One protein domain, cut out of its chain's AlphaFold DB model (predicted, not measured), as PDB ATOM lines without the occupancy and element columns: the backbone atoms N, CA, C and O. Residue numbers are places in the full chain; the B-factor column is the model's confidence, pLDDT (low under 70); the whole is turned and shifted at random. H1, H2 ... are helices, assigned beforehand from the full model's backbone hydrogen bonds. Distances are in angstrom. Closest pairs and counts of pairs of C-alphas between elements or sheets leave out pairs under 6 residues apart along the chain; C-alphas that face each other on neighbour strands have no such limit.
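This is residues 4 to 62 of the 63 residues of an uncharacterized protein of Photobacterium gaetbulicola (UniProt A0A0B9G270). Two long helices, H1 and H2, cross off-centre as a wide V, with the chain between them looped round the base. The two arms, residues 4 to 13 of H1 and residues 56 to 62 at the other end, stick out. The printed part has 59 residues with two named helices, H1 then H2, and no named strand: all helix. It is only just loose, close to compact, with a radius of gyration of the C-alphas of 12.6 A and spans of 38 by 27 by 17 A.

H1, residues 4 to 27, touches H2, residues 41 to 60, with residues 17 to 25 alone; H2 uses residues 44 to 52 alone. Their closest C-alphas, of Ala 21 and Leu 48, are 5.1 A apart. They run the same way at a steep tilt of 70.0 degrees, only just short of about perpendicular. In H1 and H2 every O i to N i+4 pair is within hydrogen-bond range.

H1 measures 34.7 A from C-alpha 4 at (-12.945, 7.594, 76.476) to C-alpha 27. H2 measures 28.7 A, ending with C-alpha 60 at (3.464, 35.520, 93.439).

The C-alphas farthest apart, of Lys 5 and Ala 62, are 37.9 A apart. The printed part has no cut. Residues 28 to 40 form a long link. Residues 59 to 62 have pLDDT under 70.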
ATOM      1  N   LEU A   4     -14.068   6.798  76.986       95.25
ATOM      2  CA  LEU A   4     -12.945   7.594  76.476       95.25
ATOM      3  C   LEU A   4     -13.431   8.848  75.736       95.25
ATOM      4  O   LEU A   4     -12.912   9.939  75.948       95.25
ATOM      5  N   LYS A   5     -14.476   8.707  74.913       95.56
ATOM      6  CA  LYS A   5     -15.057   9.819  74.147       95.56
ATOM      7  C   LYS A   5     -15.644  10.894  75.067       95.56
ATOM      8  O   LYS A   5     -15.477  12.077  74.800       95.56
ATOM      9  N   LEU A   6     -16.303  10.487  76.155       95.44
ATOM     10  CA  LEU A   6     -16.823  11.421  77.160       95.44
ATOM     11  C   LEU A   6     -15.693  12.192  77.848       95.44
ATOM     12  O   LEU A   6     -15.785  13.408  77.988       95.44
ATOM     13  N   MET A   7     -14.619  11.495  78.220       96.56
ATOM     14  CA  MET A   7     -13.475  12.105  78.895       96.56
ATOM     15  C   MET A   7     -12.760  13.123  77.995       96.56
ATOM     16  O   MET A   7     -12.516  14.249  78.419       96.56
ATOM     17  N   ILE A   8     -12.517  12.764  76.728       96.31
ATOM     18  CA  ILE A   8     -11.931  13.668  75.724       96.31
ATOM     19  C   ILE A   8     -12.808  14.907  75.531       96.31
ATOM     20  O   ILE A   8     -12.303  16.026  75.541       96.31
ATOM     21  N   ASN A   9     -14.125  14.727  75.401       95.12
ATOM     22  CA  ASN A   9     -15.041  15.855  75.247       95.12
ATOM     23  C   ASN A   9     -15.012  16.789  76.465       95.12
ATOM     24  O   ASN A   9     -15.000  18.003  76.279       95.12
ATOM     25  N   SER A  10     -14.955  16.252  77.690       93.69
ATOM     26  CA  SER A  10     -14.831  17.075  78.905       93.69
ATOM     27  C   SER A  10     -13.545  17.896  78.883       93.69
ATOM     28  O   SER A  10     -13.596  19.113  79.041       93.69
ATOM     29  N   MET A  11     -12.411  17.254  78.572       95.19
ATOM     30  CA  MET A  11     -11.116  17.933  78.484       95.19
ATOM     31  C   MET A  11     -11.112  19.050  77.437       95.19
ATOM     32  O   MET A  11     -10.583  20.127  77.694       95.19
ATOM     33  N   ILE A  12     -11.708  18.821  76.264       94.19
ATOM     34  CA  ILE A  12     -11.809  19.844  75.212       94.19
ATOM     35  C   ILE A  12     -12.628  21.041  75.704       94.19
ATOM     36  O   ILE A  12     -12.213  22.186  75.527       94.19
ATOM     37  N   VAL A  13     -13.783  20.789  76.325       91.38
ATOM     38  CA  VAL A  13     -14.683  21.849  76.803       91.38
ATOM     39  C   VAL A  13     -14.052  22.644  77.949       91.38
ATOM     40  O   VAL A  13     -14.193  23.866  77.996       91.38
ATOM     41  N   GLU A  14     -13.346  21.985  78.863       90.25
ATOM     42  CA  GLU A  14     -12.600  22.635  79.946       90.25
ATOM     43  C   GLU A  14     -11.440  23.481  79.404       90.25
ATOM     44  O   GLU A  14     -11.386  24.680  79.678       90.25
ATOM     45  N   ASN A  15     -10.583  22.915  78.547       91.88
ATOM     46  CA  ASN A  15      -9.452  23.644  77.961       91.88
ATOM     47  C   ASN A  15      -9.897  24.844  77.118       91.88
ATOM     48  O   ASN A  15      -9.274  25.905  77.168       91.88
ATOM     49  N   ARG A  16     -10.985  24.703  76.349       93.25
ATOM     50  CA  ARG A  16     -11.557  25.809  75.574       93.25
ATOM     51  C   ARG A  16     -11.950  26.969  76.489       93.25
ATOM     52  O   ARG A  16     -11.588  28.107  76.204       93.25
ATOM     53  N   ARG A  17     -12.681  26.685  77.570       92.19
ATOM     54  CA  ARG A  17     -13.145  27.705  78.523       92.19
ATOM     55  C   ARG A  17     -11.983  28.386  79.240       92.19
ATOM     56  O   ARG A  17     -11.966  29.610  79.339       92.19
ATOM     57  N   ASP A  18     -10.978  27.615  79.639       89.81
ATOM     58  CA  ASP A  18      -9.760  28.145  80.250       89.81
ATOM     59  C   ASP A  18      -8.981  29.073  79.309       89.81
ATOM     60  O   ASP A  18      -8.531  30.147  79.723       89.81
ATOM     61  N   CYS A  19      -8.852  28.694  78.035       90.94
ATOM     62  CA  CYS A  19      -8.201  29.515  77.019       90.94
ATOM     63  C   CYS A  19      -8.953  30.837  76.806       90.94
ATOM     64  O   CYS A  19      -8.351  31.908  76.892       90.94
ATOM     65  N   LEU A  20     -10.276  30.777  76.623       92.94
ATOM     66  CA  LEU A  20     -11.108  31.970  76.437       92.94
ATOM     67  C   LEU A  20     -11.016  32.914  77.638       92.94
ATOM     68  O   LEU A  20     -10.723  34.093  77.459       92.94
ATOM     69  N   ALA A  21     -11.175  32.404  78.861       90.75
ATOM     70  CA  ALA A  21     -11.067  33.218  80.069       90.75
ATOM     71  C   ALA A  21      -9.668  33.838  80.248       90.75
ATOM     72  O   ALA A  21      -9.538  34.917  80.824       90.75
ATOM     73  N   THR A  22      -8.612  33.182  79.762       90.88
ATOM     74  CA  THR A  22      -7.245  33.732  79.771       90.88
ATOM     75  C   THR A  22      -7.094  34.866  78.761       90.88
ATOM     76  O   THR A  22      -6.571  35.922  79.105       90.88
ATOM     77  N   VAL A  23      -7.586  34.675  77.533       90.12
ATOM     78  CA  VAL A  23      -7.545  35.687  76.466       90.12
ATOM     79  C   VAL A  23      -8.348  36.922  76.865       90.12
ATOM     80  O   VAL A  23      -7.817  38.028  76.841       90.12
ATOM     81  N   VAL A  24      -9.596  36.739  77.296       90.88
ATOM     82  CA  VAL A  24     -10.470  37.834  77.745       90.88
ATOM     83  C   VAL A  24      -9.793  38.656  78.838       90.88
ATOM     84  O   VAL A  24      -9.757  39.884  78.761       90.88
ATOM     85  N   LEU A  25      -9.210  37.979  79.834       88.12
ATOM     86  CA  LEU A  25      -8.509  38.643  80.924       88.12
ATOM     87  C   LEU A  25      -7.263  39.394  80.438       88.12
ATOM     88  O   LEU A  25      -7.052  40.538  80.831       88.12
ATOM     89  N   GLY A  26      -6.447  38.753  79.598       86.62
ATOM     90  CA  GLY A  26      -5.189  39.312  79.104       86.62
ATOM     91  C   GLY A  26      -5.381  40.549  78.231       86.62
ATOM     92  O   GLY A  26      -4.603  41.490  78.337       86.62
ATOM     93  N   TYR A  27      -6.438  40.575  77.418       86.88
ATOM     94  CA  TYR A  27      -6.770  41.717  76.561       86.88
ATOM     95  C   TYR A  27      -7.709  42.735  77.219       86.88
ATOM     96  O   TYR A  27      -8.041  43.729  76.582       86.88
ATOM     97  N   GLN A  28      -8.160  42.492  78.457       82.69
ATOM     98  CA  GLN A  28      -9.203  43.289  79.121       82.69
ATOM     99  C   GLN A  28     -10.429  43.517  78.217       82.69
ATOM    100  O   GLN A  28     -11.030  44.589  78.206       82.69
ATOM    101  N   ALA A  29     -10.763  42.512  77.409       80.88
ATOM    102  CA  ALA A  29     -11.765  42.653  76.369       80.88
ATOM    103  C   ALA A  29     -13.173  42.465  76.944       80.88
ATOM    104  O   ALA A  29     -13.430  41.498  77.663       80.88
ATOM    105  N   ASP A  30     -14.089  43.362  76.588       83.44
ATOM    106  CA  ASP A  30     -15.490  43.270  76.996       83.44
ATOM    107  C   ASP A  30     -16.278  42.420  75.991       83.44
ATOM    108  O   ASP A  30     -16.870  42.912  75.028       83.44
ATOM    109  N   TYR A  31     -16.204  41.102  76.171       86.00
ATOM    110  CA  TYR A  31     -16.985  40.148  75.393       86.00
ATOM    111  C   TYR A  31     -18.211  39.682  76.176       86.00
ATOM    112  O   TYR A  31     -18.122  39.265  77.332       86.00
ATOM    113  N   SER A  32     -19.353  39.651  75.490       90.00
ATOM    114  CA  SER A  32     -20.554  38.981  75.984       90.00
ATOM    115  C   SER A  32     -20.319  37.465  76.073       90.00
ATOM    116  O   SER A  32     -19.801  36.829  75.148       90.00
ATOM    117  N   TRP A  33     -20.745  36.862  77.184       92.81
ATOM    118  CA  TRP A  33     -20.620  35.422  77.432       92.81
ATOM    119  C   TRP A  33     -21.336  34.570  76.373       92.81
ATOM    120  O   TRP A  33     -20.864  33.476  76.055       92.81
ATOM    121  N   GLN A  34     -22.426  35.078  75.781       93.88
ATOM    122  CA  GLN A  34     -23.138  34.413  74.687       93.88
ATOM    123  C   GLN A  34     -22.244  34.251  73.451       93.88
ATOM    124  O   GLN A  34     -22.208  33.175  72.859       93.88
ATOM    125  N   VAL A  35     -21.487  35.293  73.086       91.50
ATOM    126  CA  VAL A  35     -20.576  35.275  71.923       91.50
ATOM    127  C   VAL A  35     -19.447  34.269  72.130       91.50
ATOM    128  O   VAL A  35     -19.045  33.563  71.207       91.50
ATOM    129  N   LEU A  36     -18.973  34.149  73.367       90.12
ATOM    130  CA  LEU A  36     -17.959  33.173  73.758       90.12
ATOM    131  C   LEU A  36     -18.524  31.745  73.897       90.12
ATOM    132  O   LEU A  36     -17.770  30.797  74.134       90.12
ATOM    133  N   GLY A  37     -19.832  31.553  73.711       91.12
ATOM    134  CA  GLY A  37     -20.493  30.251  73.757       91.12
ATOM    135  C   GLY A  37     -20.546  29.635  75.155       91.12
ATOM    136  O   GLY A  37     -20.463  28.412  75.274       91.12
ATOM    137  N   TYR A  38     -20.624  30.461  76.200       92.81
ATOM    138  CA  TYR A  38     -20.971  30.004  77.547       92.81
ATOM    139  C   TYR A  38     -22.474  29.744  77.648       92.81
ATOM    140  O   TYR A  38     -23.274  30.362  76.946       92.81
ATOM    141  N   GLN A  39     -22.870  28.840  78.542       93.12
ATOM    142  CA  GLN A  39     -24.284  28.515  78.754       93.12
ATOM    143  C   GLN A  39     -24.986  29.539  79.647       93.12
ATOM    144  O   GLN A  39     -26.203  29.694  79.581       93.12
ATOM    145  N   SER A  40     -24.230  30.230  80.501       94.94
ATOM    146  CA  SER A  40     -24.753  31.279  81.372       94.94
ATOM    147  C   SER A  40     -23.663  32.269  81.778       94.94
ATOM    148  O   SER A  40     -22.475  31.940  81.775       94.94
ATOM    149  N   GLN A  41     -24.082  33.459  82.212       94.12
ATOM    150  CA  GLN A  41     -23.194  34.465  82.800       94.12
ATOM    151  C   GLN A  41     -22.388  33.899  83.982       94.12
ATOM    152  O   GLN A  41     -21.192  34.142  84.088       94.12
ATOM    153  N   SER A  42     -23.014  33.093  84.847       95.19
ATOM    154  CA  SER A  42     -22.351  32.564  86.045       95.19
ATOM    155  C   SER A  42     -21.252  31.544  85.728       95.19
ATOM    156  O   SER A  42     -20.285  31.424  86.483       95.19
ATOM    157  N   GLU A  43     -21.374  30.810  84.617       93.62
ATOM    158  CA  GLU A  43     -20.316  29.933  84.111       93.62
ATOM    159  C   GLU A  43     -19.108  30.758  83.651       93.62
ATOM    160  O   GLU A  43     -17.976  30.476  84.046       93.62
ATOM    161  N   TYR A  44     -19.364  31.819  82.885       94.12
ATOM    162  CA  TYR A  44     -18.337  32.741  82.410       94.12
ATOM    163  C   TYR A  44     -17.602  33.445  83.560       94.12
ATOM    164  O   TYR A  44     -16.371  33.415  83.616       94.12
ATOM    165  N   ASP A  45     -18.339  33.996  84.527       92.88
ATOM    166  CA  ASP A  45     -17.761  34.697  85.678       92.88
ATOM    167  C   ASP A  45     -16.870  33.778  86.523       92.88
ATOM    168  O   ASP A  45     -15.812  34.187  87.014       92.88
ATOM    169  N   ARG A  46     -17.266  32.508  86.671       94.12
ATOM    170  CA  ARG A  46     -16.486  31.496  87.392       94.12
ATOM    171  C   ARG A  46     -15.146  31.234  86.713       94.12
ATOM    172  O   ARG A  46     -14.119  31.171  87.395       94.12
ATOM    173  N   ASP A  47     -15.142  31.092  85.393       93.38
ATOM    174  CA  ASP A  47     -13.919  30.819  84.638       93.38
ATOM    175  C   ASP A  47     -13.012  32.058  84.566       93.38
ATOM    176  O   ASP A  47     -11.791  31.938  84.712       93.38
ATOM    177  N   LEU A  48     -13.585  33.266  84.495       92.25
ATOM    178  CA  LEU A  48     -12.838  34.515  84.670       92.25
ATOM    179  C   LEU A  48     -12.190  34.621  86.054       92.25
ATOM    180  O   LEU A  48     -11.016  34.986  86.159       92.25
ATOM    181  N   ALA A  49     -12.912  34.285  87.125       90.69
ATOM    182  CA  ALA A  49     -12.365  34.303  88.481       90.69
ATOM    183  C   ALA A  49     -11.199  33.311  88.642       90.69
ATOM    184  O   ALA A  49     -10.169  33.654  89.227       90.69
ATOM    185  N   ARG A  50     -11.312  32.110  88.057       88.94
ATOM    186  CA  ARG A  50     -10.211  31.129  87.999       88.94
ATOM    187  C   ARG A  50      -9.009  31.656  87.222       88.94
ATOM    188  O   ARG A  50      -7.873  31.488  87.663       88.94
ATOM    189  N   SER A  51      -9.245  32.315  86.088       88.69
ATOM    190  CA  SER A  51      -8.197  32.966  85.295       88.69
ATOM    191  C   SER A  51      -7.447  34.029  86.116       88.69
ATOM    192  O   SER A  51      -6.221  33.974  86.226       88.69
ATOM    193  N   ARG A  52      -8.177  34.912  86.819       88.62
ATOM    194  CA  ARG A  52      -7.604  35.925  87.734       88.62
ATOM    195  C   ARG A  52      -6.748  35.307  88.834       88.62
ATOM    196  O   ARG A  52      -5.664  35.812  89.121       88.62
ATOM    197  N   LEU A  53      -7.221  34.217  89.441       87.50
ATOM    198  CA  LEU A  53      -6.482  33.513  90.486       87.50
ATOM    199  C   LEU A  53      -5.148  32.975  89.956       87.50
ATOM    200  O   LEU A  53      -4.120  33.175  90.595       87.50
ATOM    201  N   ARG A  54      -5.144  32.351  88.770       84.44
ATOM    202  CA  ARG A  54      -3.917  31.828  88.145       84.44
ATOM    203  C   ARG A  54      -2.904  32.923  87.833       84.44
ATOM    204  O   ARG A  54      -1.718  32.716  88.067       84.44
ATOM    205  N   VAL A  55      -3.348  34.081  87.344       83.62
ATOM    206  CA  VAL A  55      -2.456  35.235  87.128       83.62
ATOM    207  C   VAL A  55      -1.858  35.715  88.448       83.62
ATOM    208  O   VAL A  55      -0.653  35.942  88.517       83.62
ATOM    209  N   ARG A  56      -2.670  35.807  89.511       82.06
ATOM    210  CA  ARG A  56      -2.187  36.197  90.842       82.06
ATOM    211  C   ARG A  56      -1.144  35.218  91.383       82.06
ATOM    212  O   ARG A  56      -0.120  35.674  91.870       82.06
ATOM    213  N   VAL A  57      -1.382  33.909  91.270       78.38
ATOM    214  CA  VAL A  57      -0.427  32.874  91.709       78.38
ATOM    215  C   VAL A  57       0.882  32.969  90.924       78.38
ATOM    216  O   VAL A  57       1.935  33.078  91.533       78.38
ATOM    217  N   LYS A  58       0.824  33.052  89.586       77.25
ATOM    218  CA  LYS A  58       2.033  33.205  88.756       77.25
ATOM    219  C   LYS A  58       2.836  34.465  89.078       77.25
ATOM    220  O   LYS A  58       4.054  34.437  88.988       77.25
ATOM    221  N   GLY A  59       2.164  35.567  89.417       66.94
ATOM    222  CA  GLY A  59       2.834  36.792  89.860       66.94
ATOM    223  C   GLY A  59       3.469  36.666  91.248       66.94
ATOM    224  O   GLY A  59       4.449  37.345  91.521       66.94
ATOM    225  N   HIS A  60       2.933  35.795  92.105       61.50
ATOM    226  CA  HIS A  60       3.464  35.520  93.439       61.50
ATOM    227  C   HIS A  60       4.680  34.585  93.400       61.50
ATOM    228  O   HIS A  60       5.596  34.767  94.187       61.50
ATOM    229  N   ASP A  61       4.710  33.634  92.462       59.03
ATOM    230  CA  ASP A  61       5.856  32.737  92.236       59.03
ATOM    231  C   ASP A  61       7.023  33.423  91.493       59.03
ATOM    232  O   ASP A  61       8.103  32.850  91.362       59.03
ATOM    233  N   ALA A  62       6.801  34.628  90.956       54.06
ATOM    234  CA  ALA A  62       7.794  35.408  90.217       54.06
ATOM    235  C   ALA A  62       8.550  36.445  91.081       54.06
ATOM    236  O   ALA A  62       9.386  37.170  90.536       54.06
TER     237      ALA A  62